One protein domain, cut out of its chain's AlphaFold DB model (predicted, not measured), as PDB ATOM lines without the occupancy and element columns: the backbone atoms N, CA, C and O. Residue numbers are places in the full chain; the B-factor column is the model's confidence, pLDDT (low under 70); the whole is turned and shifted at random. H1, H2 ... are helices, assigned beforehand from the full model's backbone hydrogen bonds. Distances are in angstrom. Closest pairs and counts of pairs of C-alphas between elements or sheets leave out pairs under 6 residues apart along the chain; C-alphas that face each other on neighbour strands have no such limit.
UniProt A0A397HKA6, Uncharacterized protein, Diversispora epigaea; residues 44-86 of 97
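This is residues 44 to 86 of the 97 residues of an uncharacterized protein of Diversispora epigaea (UniProt A0A397HKA6). One long helix, H1, and a short helix, H2, stand across an open gap, joined by a long link, and the tail after H2 folds back towards that link. The printed part has 43 residues with two named helices, H1 then H2, and no named strand: all helix. It is only just compact, close to loose, with a radius of gyration of the C-alphas of 10.7 A and spans of 28 by 23 by 13 A.

Find C-alpha 46 at (-38.388, 23.720, -1.232); from there H1, residues 46 to 61, runs 22.1 A to Ser 61. Look next for C-alpha 73 at (-51.833, 23.371, -17.310), where H2, residues 73 to 80, begins; it ends 10.6 A away at C-alpha 80, (-49.166, 21.368, -7.218).

H1 and H2 are apart, with no C-alpha of the one within 8 A of the other. In both helices every O i to N i+4 pair is within hydrogen-bond range.

The C-alphas farthest apart, Asn 44 and Asp 68, are 28.7 A from each other. The printed part has no cut, and 11 residues make the long link from H1 to H2. Read the B-factor column at residues 44 to 46 for pLDDT under 70.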
ATOM      1  N   ASN A  44     -38.907  29.612  -2.065       62.69
ATOM      2  CA  ASN A  44     -38.339  28.938  -0.913       62.69
ATOM      3  C   ASN A  44     -37.442  27.744  -1.267       62.69
ATOM      4  O   ASN A  44     -37.707  27.031  -2.234       62.69
ATOM      5  N   HIS A  45     -36.474  27.440  -0.396       62.34
ATOM      6  CA  HIS A  45     -35.568  26.277  -0.463       62.34
ATOM      7  C   HIS A  45     -36.221  24.963  -0.953       62.34
ATOM      8  O   HIS A  45     -35.572  24.141  -1.596       62.34
ATOM      9  N   ILE A  46     -37.522  24.787  -0.711       68.88
ATOM     10  CA  ILE A  46     -38.388  23.720  -1.232       68.88
ATOM     11  C   ILE A  46     -38.266  23.524  -2.759       68.88
ATOM     12  O   ILE A  46     -38.222  22.384  -3.215       68.88
ATOM     13  N   HIS A  47     -38.161  24.588  -3.561       73.44
ATOM     14  CA  HIS A  47     -38.041  24.480  -5.023       73.44
ATOM     15  C   HIS A  47     -36.700  23.895  -5.471       73.44
ATOM     16  O   HIS A  47     -36.645  23.130  -6.437       73.44
ATOM     17  N   ILE A  48     -35.627  24.193  -4.736       79.06
ATOM     18  CA  ILE A  48     -34.310  23.591  -4.964       79.06
ATOM     19  C   ILE A  48     -34.385  22.085  -4.676       79.06
ATOM     20  O   ILE A  48     -33.948  21.278  -5.490       79.06
ATOM     21  N   PHE A  49     -35.024  21.674  -3.576       84.38
ATOM     22  CA  PHE A  49     -35.188  20.248  -3.271       84.38
ATOM     23  C   PHE A  49     -36.094  19.521  -4.266       84.38
ATOM     24  O   PHE A  49     -35.793  18.391  -4.650       84.38
ATOM     25  N   TYR A  50     -37.172  20.164  -4.719       84.94
ATOM     26  CA  TYR A  50     -38.050  19.590  -5.731       84.94
ATOM     27  C   TYR A  50     -37.299  19.373  -7.050       84.94
ATOM     28  O   TYR A  50     -37.287  18.260  -7.570       84.94
ATOM     29  N   SER A  51     -36.609  20.397  -7.561       83.81
ATOM     30  CA  SER A  51     -35.861  20.310  -8.823       83.81
ATOM     31  C   SER A  51     -34.718  19.290  -8.770       83.81
ATOM     32  O   SER A  51     -34.600  18.469  -9.681       83.81
ATOM     33  N   ILE A  52     -33.938  19.250  -7.683       86.94
ATOM     34  CA  ILE A  52     -32.913  18.213  -7.481       86.94
ATOM     35  C   ILE A  52     -33.559  16.818  -7.435       86.94
ATOM     36  O   ILE A  52     -33.041  15.882  -8.043       86.94
ATOM     37  N   GLY A  53     -34.711  16.671  -6.773       88.00
ATOM     38  CA  GLY A  53     -35.488  15.429  -6.747       88.00
ATOM     39  C   GLY A  53     -35.892  14.941  -8.139       88.00
ATOM     40  O   GLY A  53     -35.737  13.760  -8.447       88.00
ATOM     41  N   MET A  54     -36.343  15.849  -9.007       88.19
ATOM     42  CA  MET A  54     -36.712  15.531 -10.390       88.19
ATOM     43  C   MET A  54     -35.506  15.104 -11.237       88.19
ATOM     44  O   MET A  54     -35.617  14.159 -12.019       88.19
ATOM     45  N   ILE A  55     -34.348  15.750 -11.054       88.12
ATOM     46  CA  ILE A  55     -33.094  15.380 -11.733       88.12
ATOM     47  C   ILE A  55     -32.630  13.992 -11.275       88.12
ATOM     48  O   ILE A  55     -32.310  13.145 -12.107       88.12
ATOM     49  N   MET A  56     -32.635  13.729  -9.963       87.62
ATOM     50  CA  MET A  56     -32.307  12.404  -9.428       87.62
ATOM     51  C   MET A  56     -33.250  11.335  -9.983       87.62
ATOM     52  O   MET A  56     -32.784  10.287 -10.425       87.62
ATOM     53  N   TRP A  57     -34.555  11.620 -10.032       88.69
ATOM     54  CA  TRP A  57     -35.538  10.706 -10.602       88.69
ATOM     55  C   TRP A  57     -35.235  10.383 -12.068       88.69
ATOM     56  O   TRP A  57     -35.191   9.209 -12.429       88.69
ATOM     57  N   GLN A  58     -34.957  11.396 -12.894       89.06
ATOM     58  CA  GLN A  58     -34.611  11.215 -14.307       89.06
ATOM     59  C   GLN A  58     -33.343  10.371 -14.491       89.06
ATOM     60  O   GLN A  58     -33.294   9.525 -15.380       89.06
ATOM     61  N   MET A  59     -32.334  10.561 -13.636       85.44
ATOM     62  CA  MET A  59     -31.108   9.757 -13.658       85.44
ATOM     63  C   MET A  59     -31.377   8.292 -13.294       85.44
ATOM     64  O   MET A  59     -30.797   7.396 -13.901       85.44
ATOM     65  N   THR A  60     -32.264   8.033 -12.327       84.94
ATOM     66  CA  THR A  60     -32.625   6.662 -11.924       84.94
ATOM     67  C   THR A  60     -33.587   5.977 -12.890       84.94
ATOM     68  O   THR A  60     -33.536   4.758 -13.034       84.94
ATOM     69  N   SER A  61     -34.461   6.740 -13.551       83.94
ATOM     70  CA  SER A  61     -35.485   6.204 -14.443       83.94
ATOM     71  C   SER A  61     -35.021   6.094 -15.888       83.94
ATOM     72  O   SER A  61     -35.555   5.274 -16.631       83.94
ATOM     73  N   GLY A  62     -34.069   6.933 -16.307       85.44
ATOM     74  CA  GLY A  62     -33.683   7.106 -17.707       85.44
ATOM     75  C   GLY A  62     -34.755   7.786 -18.568       85.44
ATOM     76  O   GLY A  62     -34.576   7.913 -19.775       85.44
ATOM     77  N   HIS A  63     -35.864   8.234 -17.972       85.12
ATOM     78  CA  HIS A  63     -36.998   8.836 -18.669       85.12
ATOM     79  C   HIS A  63     -37.192  10.282 -18.220       85.12
ATOM     80  O   HIS A  63     -36.848  10.663 -17.100       85.12
ATOM     81  N   ARG A  64     -37.781  11.109 -19.089       86.06
ATOM     82  CA  ARG A  64     -38.240  12.439 -18.674       86.06
ATOM     83  C   ARG A  64     -39.378  12.287 -17.656       86.06
ATOM     84  O   ARG A  64     -40.218  11.400 -17.826       86.06
ATOM     85  N   PRO A  65     -39.420  13.104 -16.592       85.12
ATOM     86  CA  PRO A  65     -40.552  13.085 -15.680       85.12
ATOM     87  C   PRO A  65     -41.877  13.251 -16.412       85.12
ATOM     88  O   PRO A  65     -41.973  14.094 -17.296       85.12
ATOM     89  N   PHE A  66     -42.875  12.442 -16.048       87.56
ATOM     90  CA  PHE A  66     -44.201  12.461 -16.680       87.56
ATOM     91  C   PHE A  66     -44.167  12.257 -18.209       87.56
ATOM     92  O   PHE A  66     -44.982  12.824 -18.932       87.56
ATOM     93  N   HIS A  67     -43.207  11.473 -18.725       83.56
ATOM     94  CA  HIS A  67     -43.091  11.161 -20.161       83.56
ATOM     95  C   HIS A  67     -44.356  10.537 -20.779       83.56
ATOM     96  O   HIS A  67     -44.520  10.569 -21.995       83.56
ATOM     97  N   ASP A  68     -45.215   9.961 -19.947       85.25
ATOM     98  CA  ASP A  68     -46.479   9.312 -20.270       85.25
ATOM     99  C   ASP A  68     -47.658  10.296 -20.400       85.25
ATOM    100  O   ASP A  68     -48.754   9.896 -20.789       85.25
ATOM    101  N   GLN A  69     -47.461  11.580 -20.075       84.38
ATOM    102  CA  GLN A  69     -48.528  12.580 -19.989       84.38
ATOM    103  C   GLN A  69     -48.224  13.845 -20.796       84.38
ATOM    104  O   GLN A  69     -47.081  14.287 -20.942       84.38
ATOM    105  N   GLU A  70     -49.287  14.475 -21.301       88.06
ATOM    106  CA  GLU A  70     -49.181  15.752 -22.002       88.06
ATOM    107  C   GLU A  70     -48.758  16.867 -21.035       88.06
ATOM    108  O   GLU A  70     -49.338  17.059 -19.961       88.06
ATOM    109  N   HIS A  71     -47.732  17.616 -21.430       86.56
ATOM    110  CA  HIS A  71     -47.221  18.729 -20.647       86.56
ATOM    111  C   HIS A  71     -48.095  19.962 -20.883       86.56
ATOM    112  O   HIS A  71     -48.025  20.602 -21.929       86.56
ATOM    113  N   GLY A  72     -48.914  20.305 -19.892       90.81
ATOM    114  CA  GLY A  72     -49.811  21.454 -19.951       90.81
ATOM    115  C   GLY A  72     -50.314  21.869 -18.572       90.81
ATOM    116  O   GLY A  72     -49.865  21.355 -17.547       90.81
ATOM    117  N   ILE A  73     -51.285  22.784 -18.547       90.38
ATOM    118  CA  ILE A  73     -51.833  23.371 -17.310       90.38
ATOM    119  C   ILE A  73     -52.352  22.286 -16.356       90.38
ATOM    120  O   ILE A  73     -52.128  22.363 -15.153       90.38
ATOM    121  N   LYS A  74     -52.984  21.239 -16.897       90.12
ATOM    122  CA  LYS A  74     -53.508  20.120 -16.109       90.12
ATOM    123  C   LYS A  74     -52.413  19.397 -15.320       90.12
ATOM    124  O   LYS A  74     -52.578  19.165 -14.131       90.12
ATOM    125  N   LEU A  75     -51.285  19.090 -15.961       89.00
ATOM    126  CA  LEU A  75     -50.162  18.428 -15.295       89.00
ATOM    127  C   LEU A  75     -49.539  19.323 -14.215       89.00
ATOM    128  O   LEU A  75     -49.163  18.834 -13.155       89.00
ATOM    129  N   ILE A  76     -49.460  20.633 -14.464       88.25
ATOM    130  CA  ILE A  76     -48.956  21.599 -13.481       88.25
ATOM    131  C   ILE A  76     -49.851  21.610 -12.237       88.25
ATOM    132  O   ILE A  76     -49.332  21.524 -11.127       88.25
ATOM    133  N   LEU A  77     -51.175  21.667 -12.416       89.38
ATOM    134  CA  LEU A  77     -52.132  21.611 -11.309       89.38
ATOM    135  C   LEU A  77     -52.003  20.305 -10.527       89.38
ATOM    136  O   LEU A  77     -51.828  20.344  -9.316       89.38
ATOM    137  N   ASP A  78     -51.952  19.166 -11.218       89.19
ATOM    138  CA  ASP A  78     -51.773  17.876 -10.558       89.19
ATOM    139  C   ASP A  78     -50.471  17.826  -9.721       89.19
ATOM    140  O   ASP A  78     -50.439  17.251  -8.633       89.19
ATOM    141  N   ILE A  79     -49.369  18.407 -10.214       89.12
ATOM    142  CA  ILE A  79     -48.082  18.467  -9.497       89.12
ATOM    143  C   ILE A  79     -48.190  19.334  -8.237       89.12
ATOM    144  O   ILE A  79     -47.654  18.951  -7.186       89.12
ATOM    145  N   LEU A  80     -48.876  20.477  -8.344       87.12
ATOM    146  CA  LEU A  80     -49.166  21.368  -7.218       87.12
ATOM    147  C   LEU A  80     -50.057  20.672  -6.179       87.12
ATOM    148  O   LEU A  80     -49.794  20.800  -4.985       87.12
ATOM    149  N   ASP A  81     -50.997  19.843  -6.632       89.56
ATOM    150  CA  ASP A  81     -51.853  18.992  -5.795       89.56
ATOM    151  C   ASP A  81     -51.111  17.778  -5.200       89.56
ATOM    152  O   ASP A  81     -51.672  17.004  -4.423       89.56
ATOM    153  N   GLY A  82     -49.822  17.604  -5.512       86.94
ATOM    154  CA  GLY A  82     -48.965  16.600  -4.884       86.94
ATOM    155  C   GLY A  82     -48.638  15.385  -5.750       86.94
ATOM    156  O   GLY A  82     -47.953  14.480  -5.270       86.94
ATOM    157  N   LYS A  83     -49.033  15.357  -7.027       88.19
ATOM    158  CA  LYS A  83     -48.635  14.296  -7.966       88.19
ATOM    159  C   LYS A  83     -47.111  14.227  -8.091       88.19
ATOM    160  O   LYS A  83     -46.409  15.245  -8.109       88.19
ATOM    161  N   ARG A  84     -46.574  13.008  -8.153       88.31
ATOM    162  CA  ARG A  84     -45.138  12.724  -8.298       88.31
ATOM    163  C   ARG A  84     -44.914  11.739  -9.447       88.31
ATOM    164  O   ARG A  84     -45.834  10.981  -9.755       88.31
ATOM    165  N   PRO A  85     -43.727  11.743 -10.076       84.62
ATOM    166  CA  PRO A  85     -43.380  10.748 -11.085       84.62
ATOM    167  C   PRO A  85     -43.422   9.332 -10.504       84.62
ATOM    168  O   PRO A  85     -43.158   9.134  -9.314       84.62
ATOM    169  N   GLU A  86     -43.726   8.342 -11.338       84.31
ATOM    170  CA  GLU A  86     -43.780   6.948 -10.900       84.31
ATOM    171  C   GLU A  86     -42.435   6.476 -10.337       84.31
ATOM    172  O   GLU A  86     -41.380   6.704 -10.925       84.31
TER     173      GLU A  86